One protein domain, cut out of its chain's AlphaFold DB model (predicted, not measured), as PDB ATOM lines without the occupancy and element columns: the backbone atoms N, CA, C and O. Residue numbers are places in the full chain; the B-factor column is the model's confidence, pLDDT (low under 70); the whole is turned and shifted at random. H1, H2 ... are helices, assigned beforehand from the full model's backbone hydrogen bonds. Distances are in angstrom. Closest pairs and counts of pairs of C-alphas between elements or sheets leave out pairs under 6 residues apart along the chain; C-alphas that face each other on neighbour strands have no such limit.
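This is residues 327 to 417 of the 425 residues of the protein "F-box domain-containing protein" of Naegleria fowleri (UniProt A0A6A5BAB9). Two long helices, H1 and H3, meet near the end of H1 and the start of H3 as a wide V, with short H2 packed on both. Residues 327 to 335 of H1 and 389 to 417 of H3 stick out as arms. The printed part has 91 residues with three named helices, H1, H2, H3, and is all helix. It is extended, with a radius of gyration of the C-alphas of 21.5 A and spans of 76 by 28 by 19 A.

H1, residues 327 to 353, touches H2, residues 363 to 370, at a steep tilt of 48 degrees, opposite ways; the closest C-alphas, of Arg 343 and Ile 369, are 5.5 A apart. H3, residues 377 to 417, touches H1 with residues 377 to 381 alone, at a steep tilt of 63 degrees, the same way; the closest C-alphas, of Leu 351 and Val 381, are 6.1 A apart. H2 and H3 form a hairpin at a shallow tilt of 28 degrees. In H1, H2 and H3 every O i to N i+4 pair is within hydrogen-bond range.

H1 begins at C-alpha 327 (164.187, 121.362, 84.719) and is 39.2 A long. H3, 58.5 A, ends at C-alpha 417 (108.891, 72.179, 66.697).

The printed part has no cut, both links are short, and no printed residue is under 70 in pLDDT.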
ATOM      1  N   ALA A 327     164.488 121.259  83.292       95.94
ATOM      2  CA  ALA A 327     164.187 121.362  84.719       95.94
ATOM      3  C   ALA A 327     162.841 122.063  84.984       95.94
ATOM      4  O   ALA A 327     162.069 121.630  85.836       95.94
ATOM      5  N   ILE A 328     162.520 123.125  84.234       94.62
ATOM      6  CA  ILE A 328     161.213 123.796  84.320       94.62
ATOM      7  C   ILE A 328     160.088 122.851  83.882       94.62
ATOM      8  O   ILE A 328     159.069 122.762  84.565       94.62
ATOM      9  N   ALA A 329     160.262 122.141  82.764       94.38
ATOM     10  CA  ALA A 329     159.273 121.187  82.270       94.38
ATOM     11  C   ALA A 329     159.035 120.043  83.269       94.38
ATOM     12  O   ALA A 329     157.891 119.671  83.517       94.38
ATOM     13  N   GLU A 330     160.094 119.534  83.898       96.69
ATOM     14  CA  GLU A 330     159.996 118.500  84.925       96.69
ATOM     15  C   GLU A 330     159.266 118.999  86.178       96.69
ATOM     16  O   GLU A 330     158.369 118.320  86.675       96.69
ATOM     17  N   LYS A 331     159.579 120.212  86.657       97.19
ATOM     18  CA  LYS A 331     158.856 120.838  87.777       97.19
ATOM     19  C   LYS A 331     157.369 121.011  87.465       97.19
ATOM     20  O   LYS A 331     156.528 120.673  88.297       97.19
ATOM     21  N   LYS A 332     157.035 121.482  86.258       96.31
ATOM     22  CA  LYS A 332     155.640 121.600  85.807       96.31
ATOM     23  C   LYS A 332     154.947 120.244  85.770       96.31
ATOM     24  O   LYS A 332     153.853 120.126  86.302       96.31
ATOM     25  N   ARG A 333     155.597 119.218  85.213       95.88
ATOM     26  CA  ARG A 333     155.057 117.854  85.187       95.88
ATOM     27  C   ARG A 333     154.765 117.340  86.598       95.88
ATOM     28  O   ARG A 333     153.660 116.883  86.838       95.88
ATOM     29  N   LYS A 334     155.717 117.471  87.528       97.25
ATOM     30  CA  LYS A 334     155.539 117.075  88.937       97.25
ATOM     31  C   LYS A 334     154.368 117.806  89.601       97.25
ATOM     32  O   LYS A 334     153.602 117.190  90.325       97.25
ATOM     33  N   THR A 335     154.210 119.098  89.315       96.62
ATOM     34  CA  THR A 335     153.105 119.911  89.853       96.62
ATOM     35  C   THR A 335     151.753 119.466  89.292       96.62
ATOM     36  O   THR A 335     150.805 119.302  90.049       96.62
ATOM     37  N   ILE A 336     151.669 119.223  87.980       96.56
ATOM     38  CA  ILE A 336     150.449 118.729  87.323       96.56
ATOM     39  C   ILE A 336     150.078 117.342  87.852       96.56
ATOM     40  O   ILE A 336     148.910 117.082  88.112       96.56
ATOM     41  N   GLU A 337     151.061 116.461  88.028       97.44
ATOM     42  CA  GLU A 337     150.838 115.106  88.533       97.44
ATOM     43  C   GLU A 337     150.351 115.118  89.986       97.44
ATOM     44  O   GLU A 337     149.368 114.450  90.283       97.44
ATOM     45  N   LYS A 338     150.936 115.966  90.844       98.12
ATOM     46  CA  LYS A 338     150.457 116.196  92.218       98.12
ATOM     47  C   LYS A 338     149.023 116.739  92.250       98.12
ATOM     48  O   LYS A 338     148.177 116.195  92.945       98.12
ATOM     49  N   ALA A 339     148.716 117.749  91.436       97.75
ATOM     50  CA  ALA A 339     147.357 118.285  91.348       97.75
ATOM     51  C   ALA A 339     146.355 117.251  90.799       97.75
ATOM     52  O   ALA A 339     145.170 117.299  91.116       97.75
ATOM     53  N   ARG A 340     146.804 116.333  89.932       97.81
ATOM     54  CA  ARG A 340     145.980 115.241  89.395       97.81
ATOM     55  C   ARG A 340     145.679 114.190  90.462       97.81
ATOM     56  O   ARG A 340     144.560 113.688  90.496       97.81
ATOM     57  N   THR A 341     146.658 113.835  91.297       98.06
ATOM     58  CA  THR A 341     146.450 112.881  92.396       98.06
ATOM     59  C   THR A 341     145.534 113.466  93.462       98.06
ATOM     60  O   THR A 341     144.565 112.807  93.812       98.06
ATOM     61  N   GLU A 342     145.745 114.724  93.862       98.31
ATOM     62  CA  GLU A 342     144.900 115.420  94.847       98.31
ATOM     63  C   GLU A 342     143.426 115.456  94.410       98.31
ATOM     64  O   GLU A 342     142.549 115.019  95.146       98.31
ATOM     65  N   ARG A 343     143.142 115.865  93.165       98.12
ATOM     66  CA  ARG A 343     141.763 115.878  92.634       98.12
ATOM     67  C   ARG A 343     141.155 114.493  92.464       98.12
ATOM     68  O   ARG A 343     139.937 114.344  92.494       98.12
ATOM     69  N   ARG A 344     141.983 113.475  92.223       98.19
ATOM     70  CA  ARG A 344     141.510 112.091  92.157       98.19
ATOM     71  C   ARG A 344     141.104 111.595  93.537       98.19
ATOM     72  O   ARG A 344     140.074 110.942  93.628       98.19
ATOM     73  N   GLU A 345     141.903 111.872  94.561       98.44
ATOM     74  CA  GLU A 345     141.606 111.518  95.953       98.44
ATOM     75  C   GLU A 345     140.332 112.228  96.421       98.44
ATOM     76  O   GLU A 345     139.391 111.551  96.818       98.44
ATOM     77  N   GLU A 346     140.240 113.545  96.213       98.31
ATOM     78  CA  GLU A 346     139.054 114.357  96.521       98.31
ATOM     79  C   GLU A 346     137.781 113.821  95.839       98.31
ATOM     80  O   GLU A 346     136.753 113.621  96.485       98.31
ATOM     81  N   LEU A 347     137.845 113.524  94.534       98.31
ATOM     82  CA  LEU A 347     136.706 112.949  93.815       98.31
ATOM     83  C   LEU A 347     136.355 111.542  94.311       98.31
ATOM     84  O   LEU A 347     135.186 111.171  94.309       98.31
ATOM     85  N   THR A 348     137.354 110.746  94.695       98.44
ATOM     86  CA  THR A 348     137.121 109.388  95.203       98.44
ATOM     87  C   THR A 348     136.389 109.447  96.539       98.44
ATOM     88  O   THR A 348     135.360 108.797  96.672       98.44
ATOM     89  N   GLU A 349     136.848 110.287  97.466       98.50
ATOM     90  CA  GLU A 349     136.219 110.486  98.776       98.50
ATOM     91  C   GLU A 349     134.776 111.000  98.641       98.50
ATOM     92  O   GLU A 349     133.857 110.456  99.255       98.50
ATOM     93  N   ALA A 350     134.544 111.988  97.770       98.31
ATOM     94  CA  ALA A 350     133.210 112.545  97.555       98.31
ATOM     95  C   ALA A 350     132.234 111.549  96.899       98.31
ATOM     96  O   ALA A 350     131.046 111.546  97.217       98.31
ATOM     97  N   LEU A 351     132.714 110.690  95.993       98.12
ATOM     98  CA  LEU A 351     131.894 109.618  95.421       98.12
ATOM     99  C   LEU A 351     131.605 108.525  96.457       98.12
ATOM    100  O   LEU A 351     130.465 108.075  96.554       98.12
ATOM    101  N   GLU A 352     132.601 108.125  97.251       98.12
ATOM    102  CA  GLU A 352     132.436 107.110  98.296       98.12
ATOM    103  C   GLU A 352     131.420 107.544  99.362       98.12
ATOM    104  O   GLU A 352     130.613 106.718  99.793       98.12
ATOM    105  N   ALA A 353     131.377 108.835  99.711       98.31
ATOM    106  CA  ALA A 353     130.373 109.400 100.616       98.31
ATOM    107  C   ALA A 353     128.924 109.228 100.112       98.31
ATOM    108  O   ALA A 353     128.005 109.062 100.911       98.31
ATOM    109  N   GLU A 354     128.717 109.209  98.793       97.94
ATOM    110  CA  GLU A 354     127.417 108.968  98.149       97.94
ATOM    111  C   GLU A 354     127.188 107.482  97.797       97.94
ATOM    112  O   GLU A 354     126.220 107.140  97.117       97.94
ATOM    113  N   GLY A 355     128.079 106.578  98.225       97.56
ATOM    114  CA  GLY A 355     128.013 105.148  97.893       97.56
ATOM    115  C   GLY A 355     128.353 104.829  96.430       97.56
ATOM    116  O   GLY A 355     128.038 103.744  95.931       97.56
ATOM    117  N   LEU A 356     128.995 105.761  95.726       97.12
ATOM    118  CA  LEU A 356     129.447 105.619  94.345       97.12
ATOM    119  C   LEU A 356     130.909 105.156  94.302       97.12
ATOM    120  O   LEU A 356     131.732 105.531  95.130       97.12
ATOM    121  N   LYS A 357     131.268 104.373  93.278       96.94
ATOM    122  CA  LYS A 357     132.667 104.013  92.992       96.94
ATOM    123  C   LYS A 357     133.202 104.841  91.831       96.94
ATOM    124  O   LYS A 357     132.508 105.040  90.830       96.94
ATOM    125  N   LEU A 358     134.464 105.263  91.921       97.12
ATOM    126  CA  LEU A 358     135.131 105.968  90.828       97.12
ATOM    127  C   LEU A 358     135.269 105.057  89.599       97.12
ATOM    128  O   LEU A 358     135.997 104.063  89.604       97.12
ATOM    129  N   ARG A 359     134.599 105.440  88.514       94.44
ATOM    130  CA  ARG A 359     134.620 104.742  87.228       94.44
ATOM    131  C   ARG A 359     135.763 105.234  86.342       94.44
ATOM    132  O   ARG A 359     135.861 106.427  86.061       94.44
ATOM    133  N   CYS A 360     136.611 104.322  85.864       92.62
ATOM    134  CA  CYS A 360     137.743 104.655  84.990       92.62
ATOM    135  C   CYS A 360     137.338 104.959  83.536       92.62
ATOM    136  O   CYS A 360     138.095 105.608  82.816       92.62
ATOM    137  N   ASP A 361     136.151 104.524  83.116       95.25
ATOM    138  CA  ASP A 361     135.576 104.748  81.787       95.25
ATOM    139  C   ASP A 361     134.755 106.047  81.688       95.25
ATOM    140  O   ASP A 361     134.412 106.492  80.590       95.25
ATOM    141  N   SER A 362     134.470 106.699  82.821       96.69
ATOM    142  CA  SER A 362     133.741 107.965  82.846       96.69
ATOM    143  C   SER A 362     134.611 109.109  82.323       96.69
ATOM    144  O   SER A 362     135.536 109.581  82.991       96.69
ATOM    145  N   ARG A 363     134.268 109.617  81.129       97.44
ATOM    146  CA  ARG A 363     134.888 110.826  80.556       97.44
ATOM    147  C   ARG A 363     134.750 112.037  81.478       97.44
ATOM    148  O   ARG A 363     135.650 112.869  81.502       97.44
ATOM    149  N   LEU A 364     133.657 112.120  82.238       97.44
ATOM    150  CA  LEU A 364     133.406 113.219  83.164       97.44
ATOM    151  C   LEU A 364     134.401 113.208  84.333       97.44
ATOM    152  O   LEU A 364     135.068 114.209  84.587       97.44
ATOM    153  N   CYS A 365     134.570 112.051  84.982       97.62
ATOM    154  CA  CYS A 365     135.547 111.884  86.059       97.62
ATOM    155  C   CYS A 365     136.978 112.111  85.553       97.62
ATOM    156  O   CYS A 365     137.768 112.789  86.207       97.62
ATOM    157  N   ALA A 366     137.308 111.594  84.363       97.94
ATOM    158  CA  ALA A 366     138.611 111.819  83.743       97.94
ATOM    159  C   ALA A 366     138.878 113.315  83.494       97.94
ATOM    160  O   ALA A 366     139.946 113.808  83.854       97.94
ATOM    161  N   ALA A 367     137.900 114.051  82.955       97.88
ATOM    162  CA  ALA A 367     138.019 115.487  82.705       97.88
ATOM    163  C   ALA A 367     138.161 116.310  83.997       97.88
ATOM    164  O   ALA A 367     138.931 117.274  84.029       97.88
ATOM    165  N   TYR A 368     137.470 115.929  85.078       98.19
ATOM    166  CA  TYR A 368     137.638 116.556  86.397       98.19
ATOM    167  C   TYR A 368     139.062 116.357  86.939       98.19
ATOM    168  O   TYR A 368     139.758 117.321  87.269       98.19
ATOM    169  N   ILE A 369     139.544 115.109  86.922       98.00
ATOM    170  CA  ILE A 369     140.898 114.738  87.362       98.00
ATOM    171  C   ILE A 369     141.973 115.452  86.523       98.00
ATOM    172  O   ILE A 369     143.014 115.855  87.044       98.00
ATOM    173  N   GLU A 370     141.744 115.634  85.221       97.75
ATOM    174  CA  GLU A 370     142.649 116.374  84.337       97.75
ATOM    175  C   GLU A 370     142.558 117.891  84.536       97.75
ATOM    176  O   GLU A 370     143.577 118.580  84.484       97.75
ATOM    177  N   GLY A 371     141.390 118.417  84.913       96.88
ATOM    178  CA  GLY A 371     141.153 119.855  85.164       96.88
ATOM    179  C   GLY A 371     140.729 120.600  83.930       96.88
ATOM    180  O   GLY A 371     140.930 121.804  83.813       96.88
ATOM    181  N   THR A 372     140.212 119.841  82.980       97.50
ATOM    182  CA  THR A 372     139.616 120.325  81.748       97.50
ATOM    183  C   THR A 372     138.105 120.479  81.908       97.50
ATOM    184  O   THR A 372     137.475 121.163  81.108       97.50
ATOM    185  N   CYS A 373     137.530 119.883  82.959       93.88
ATOM    186  CA  CYS A 373     136.153 120.094  83.375       93.88
ATOM    187  C   CYS A 373     135.997 121.462  84.057       93.88
ATOM    188  O   CYS A 373     136.729 121.773  84.992       93.88
ATOM    189  N   GLY A 374     135.037 122.267  83.599       96.25
ATOM    190  CA  GLY A 374     134.658 123.530  84.244       96.25
ATOM    191  C   GLY A 374     133.593 123.382  85.338       96.25
ATOM    192  O   GLY A 374     133.090 124.394  85.814       96.25
ATOM    193  N   GLN A 375     133.205 122.152  85.684       97.25
ATOM    194  CA  GLN A 375     132.207 121.875  86.719       97.25
ATOM    195  C   GLN A 375     132.860 121.740  88.094       97.25
ATOM    196  O   GLN A 375     134.018 121.327  88.200       97.25
ATOM    197  N   SER A 376     132.101 122.068  89.140       98.19
ATOM    198  CA  SER A 376     132.535 121.853  90.522       98.19
ATOM    199  C   SER A 376     132.493 120.369  90.903       98.19
ATOM    200  O   SER A 376     131.860 119.556  90.222       98.19
ATOM    201  N   LEU A 377     133.156 120.016  92.007       98.25
ATOM    202  CA  LEU A 377     133.150 118.659  92.554       98.25
ATOM    203  C   LEU A 377     131.718 118.149  92.778       98.25
ATOM    204  O   LEU A 377     131.378 117.046  92.355       98.25
ATOM    205  N   GLU A 378     130.857 118.980  93.367       98.31
ATOM    206  CA  GLU A 378     129.472 118.636  93.701       98.31
ATOM    207  C   GLU A 378     128.646 118.361  92.443       98.31
ATOM    208  O   GLU A 378     127.876 117.405  92.398       98.31
ATOM    209  N   GLN A 379     128.838 119.159  91.388       98.38
ATOM    210  CA  GLN A 379     128.160 118.959  90.104       98.38
ATOM    211  C   GLN A 379     128.565 117.636  89.452       98.38
ATOM    212  O   GLN A 379     127.717 116.929  88.899       98.38
ATOM    213  N   VAL A 380     129.852 117.283  89.523       98.25
ATOM    214  CA  VAL A 380     130.353 116.009  88.997       98.25
ATOM    215  C   VAL A 380     129.761 114.841  89.780       98.25
ATOM    216  O   VAL A 380     129.250 113.906  89.164       98.25
ATOM    217  N   VAL A 381     129.777 114.899  91.114       98.31
ATOM    218  CA  VAL A 381     129.205 113.854  91.980       98.31
ATOM    219  C   VAL A 381     127.703 113.694  91.730       98.31
ATOM    220  O   VAL A 381     127.240 112.576  91.508       98.31
ATOM    221  N   GLN A 382     126.955 114.797  91.649       98.25
ATOM    222  CA  GLN A 382     125.523 114.783  91.344       98.25
ATOM    223  C   GLN A 382     125.235 114.161  89.970       98.25
ATOM    224  O   GLN A 382     124.370 113.295  89.848       98.25
ATOM    225  N   THR A 383     126.010 114.521  88.944       97.88
ATOM    226  CA  THR A 383     125.874 113.923  87.607       97.88
ATOM    227  C   THR A 383     126.172 112.420  87.641       97.88
ATOM    228  O   THR A 383     125.487 111.626  86.998       97.88
ATOM    229  N   MET A 384     127.181 111.993  88.408       97.44
ATOM    230  CA  MET A 384     127.505 110.572  88.567       97.44
ATOM    231  C   MET A 384     126.392 109.804  89.288       97.44
ATOM    232  O   MET A 384     126.109 108.664  88.913       97.44
ATOM    233  N   LYS A 385     125.726 110.433  90.261       97.31
ATOM    234  CA  LYS A 385     124.557 109.885  90.960       97.31
ATOM    235  C   LYS A 385     123.369 109.696  90.015       97.31
ATOM    236  O   LYS A 385     122.788 108.614  89.968       97.31
ATOM    237  N   GLU A 386     123.064 110.701  89.198       96.50
ATOM    238  CA  GLU A 386     122.022 110.619  88.164       96.50
ATOM    239  C   GLU A 386     122.331 109.519  87.142       96.50
ATOM    240  O   GLU A 386     121.476 108.692  86.825       96.50
ATOM    241  N   MET A 387     123.580 109.436  86.677       93.81
ATOM    242  CA  MET A 387     124.012 108.392  85.748       93.81
ATOM    243  C   MET A 387     123.923 106.987  86.350       93.81
ATOM    244  O   MET A 387     123.582 106.045  85.631       93.81
ATOM    245  N   GLN A 388     124.214 106.819  87.643       94.88
ATOM    246  CA  GLN A 388     124.032 105.537  88.320       94.88
ATOM    247  C   GLN A 388     122.549 105.168  88.400       94.88
ATOM    248  O   GLN A 388     122.205 104.025  88.102       94.88
ATOM    249  N   PHE A 389     121.681 106.125  88.738       94.12
ATOM    250  CA  PHE A 389     120.236 105.914  88.750       94.12
ATOM    251  C   PHE A 389     119.746 105.428  87.382       94.12
ATOM    252  O   PHE A 389     119.167 104.348  87.292       94.12
ATOM    253  N   TYR A 390     120.078 106.142  86.301       90.50
ATOM    254  CA  TYR A 390     119.710 105.718  84.950       90.50
ATOM    255  C   TYR A 390     120.291 104.358  84.583       90.50
ATOM    256  O   TYR A 390     119.592 103.550  83.986       90.50
ATOM    257  N   HIS A 391     121.540 104.071  84.951       89.56
ATOM    258  CA  HIS A 391     122.140 102.772  84.670       89.56
ATOM    259  C   HIS A 391     121.371 101.634  85.347       89.56
ATOM    260  O   HIS A 391     121.076 100.636  84.702       89.56
ATOM    261  N   VAL A 392     121.015 101.782  86.625       91.25
ATOM    262  CA  VAL A 392     120.248 100.766  87.358       91.25
ATOM    263  C   VAL A 392     118.839 100.643  86.782       91.25
ATOM    264  O   VAL A 392     118.418  99.547  86.419       91.25
ATOM    265  N   THR A 393     118.122 101.756  86.628       90.19
ATOM    266  CA  THR A 393     116.735 101.754  86.153       90.19
ATOM    267  C   THR A 393     116.625 101.242  84.719       90.19
ATOM    268  O   THR A 393     115.837 100.337  84.453       90.19
ATOM    269  N   ILE A 394     117.432 101.767  83.792       89.62
ATOM    270  CA  ILE A 394     117.395 101.358  82.383       89.62
ATOM    271  C   ILE A 394     117.865  99.913  82.241       89.62
ATOM    272  O   ILE A 394     117.245  99.172  81.490       89.62
ATOM    273  N   SER A 395     118.901  99.477  82.969       87.25
ATOM    274  CA  SER A 395     119.340  98.077  82.902       87.25
ATOM    275  C   SER A 395     118.230  97.117  83.319       87.25
ATOM    276  O   SER A 395     118.096  96.072  82.696       87.25
ATOM    277  N   HIS A 396     117.413  97.463  84.318       86.19
ATOM    278  CA  HIS A 396     116.261  96.644  84.695       86.19
ATOM    279  C   HIS A 396     115.183  96.607  83.606       86.19
ATOM    280  O   HIS A 396     114.712  95.525  83.273       86.19
ATOM    281  N   PHE A 397     114.823  97.754  83.021       89.06
ATOM    282  CA  PHE A 397     113.831  97.797  81.939       89.06
ATOM    283  C   PHE A 397     114.298  97.064  80.683       89.06
ATOM    284  O   PHE A 397     113.533  96.327  80.073       89.06
ATOM    285  N   VAL A 398     115.559  97.260  80.302       88.31
ATOM    286  CA  VAL A 398     116.152  96.610  79.133       88.31
ATOM    287  C   VAL A 398     116.257  95.107  79.361       88.31
ATOM    288  O   VAL A 398     115.905  94.351  78.465       88.31
ATOM    289  N   GLN A 399     116.677  94.665  80.551       87.94
ATOM    290  CA  GLN A 399     116.722  93.240  80.872       87.94
ATOM    291  C   GLN A 399     115.324  92.615  80.846       87.94
ATOM    292  O   GLN A 399     115.151  91.598  80.192       87.94
ATOM    293  N   ALA A 400     114.322  93.255  81.458       90.81
ATOM    294  CA  ALA A 400     112.944  92.766  81.428       90.81
ATOM    295  C   ALA A 400     112.408  92.642  79.991       90.81
ATOM    296  O   ALA A 400     111.822  91.624  79.642       90.81
ATOM    297  N   ALA A 401     112.677  93.629  79.130       92.06
ATOM    298  CA  ALA A 401     112.289  93.569  77.722       92.06
ATOM    299  C   ALA A 401     113.018  92.454  76.949       92.06
ATOM    300  O   ALA A 401     112.436  91.838  76.057       92.06
ATOM    301  N   PHE A 402     114.290  92.186  77.266       92.12
ATOM    302  CA  PHE A 402     115.016  91.054  76.686       92.12
ATOM    303  C   PHE A 402     114.467  89.712  77.168       92.12
ATOM    304  O   PHE A 402     114.334  88.806  76.348       92.12
ATOM    305  N   ASP A 403     114.120  89.596  78.448       93.12
ATOM    306  CA  ASP A 403     113.547  88.380  79.026       93.12
ATOM    307  C   ASP A 403     112.165  88.085  78.404       93.12
ATOM    308  O   ASP A 403     111.914  86.958  77.976       93.12
ATOM    309  N   GLU A 404     111.309  89.106  78.248       95.25
ATOM    310  CA  GLU A 404     110.015  88.997  77.550       95.25
ATOM    311  C   GLU A 404     110.194  88.546  76.093       95.25
ATOM    312  O   GLU A 404     109.541  87.606  75.636       95.25
ATOM    313  N   MET A 405     111.130  89.164  75.368       94.12
ATOM    314  CA  MET A 405     111.422  88.796  73.983       94.12
ATOM    315  C   MET A 405     111.977  87.365  73.874       94.12
ATOM    316  O   MET A 405     111.658  86.640  72.932       94.12
ATOM    317  N   GLU A 406     112.810  86.929  74.824       95.19
ATOM    318  CA  GLU A 406     113.351  85.569  74.845       95.19
ATOM    319  C   GLU A 406     112.268  84.520  75.129       95.19
ATOM    320  O   GLU A 406     112.295  83.444  74.520       95.19
ATOM    321  N   ASP A 407     111.294  84.829  75.987       95.25
ATOM    322  CA  ASP A 407     110.140  83.966  76.233       95.25
ATOM    323  C   ASP A 407     109.216  83.879  75.003       95.25
ATOM    324  O   ASP A 407     108.849  82.769  74.608       95.25
ATOM    325  N   GLU A 408     108.954  84.987  74.298       96.50
ATOM    326  CA  GLU A 408     108.231  84.959  73.013       96.50
ATOM    327  C   GLU A 408     108.954  84.096  71.966       96.50
ATOM    328  O   GLU A 408     108.347  83.254  71.294       96.50
ATOM    329  N   PHE A 409     110.280  84.234  71.849       95.44
ATOM    330  CA  PHE A 409     111.075  83.380  70.964       95.44
ATOM    331  C   PHE A 409     111.050  81.911  71.391       95.44
ATOM    332  O   PHE A 409     111.087  81.016  70.539       95.44
ATOM    333  N   ARG A 410     111.021  81.632  72.696       96.19
ATOM    334  CA  ARG A 410     110.947  80.272  73.236       96.19
ATOM    335  C   ARG A 410     109.612  79.622  72.895       96.19
ATOM    336  O   ARG A 410     109.616  78.459  72.486       96.19
ATOM    337  N   ASP A 411     108.515  80.356  73.005       96.31
ATOM    338  CA  ASP A 411     107.185  79.863  72.654       96.31
ATOM    339  C   ASP A 411     107.038  79.676  71.143       96.31
ATOM    340  O   ASP A 411     106.643  78.596  70.703       96.31
ATOM    341  N   MET A 412     107.542  80.608  70.331       96.12
ATOM    342  CA  MET A 412     107.601  80.438  68.875       96.12
ATOM    343  C   MET A 412     108.408  79.193  68.465       96.12
ATOM    344  O   MET A 412     108.002  78.439  67.579       96.12
ATOM    345  N   ARG A 413     109.541  78.910  69.127       95.25
ATOM    346  CA  ARG A 413     110.312  77.672  68.889       95.25
ATOM    347  C   ARG A 413     109.554  76.413  69.314       95.25
ATOM    348  O   ARG A 413     109.757  75.366  68.700       95.25
ATOM    349  N   ARG A 414     108.729  76.475  70.365       95.12
ATOM    350  CA  ARG A 414     107.876  75.347  70.780       95.12
ATOM    351  C   ARG A 414     106.791  75.082  69.743       95.12
ATOM    352  O   ARG A 414     106.620  73.928  69.362       95.12
ATOM    353  N   GLU A 415     106.139  76.125  69.242       95.81
ATOM    354  CA  GLU A 415     105.108  76.026  68.200       95.81
ATOM    355  C   GLU A 415     105.666  75.557  66.850       95.81
ATOM    356  O   GLU A 415     105.017  74.788  66.146       95.81
ATOM    357  N   MET A 416     106.893  75.955  66.503       93.25
ATOM    358  CA  MET A 416     107.574  75.532  65.272       93.25
ATOM    359  C   MET A 416     108.132  74.101  65.334       93.25
ATOM    360  O   MET A 416     108.451  73.521  64.294       93.25
ATOM    361  N   ARG A 417     108.268  73.504  66.527       94.56
ATOM    362  CA  ARG A 417     108.891  72.179  66.697       94.56
ATOM    363  C   ARG A 417     108.194  71.064  65.896       94.56
ATOM    364  O   ARG A 417     108.911  70.353  65.196       94.56
TER     365      ARG A 417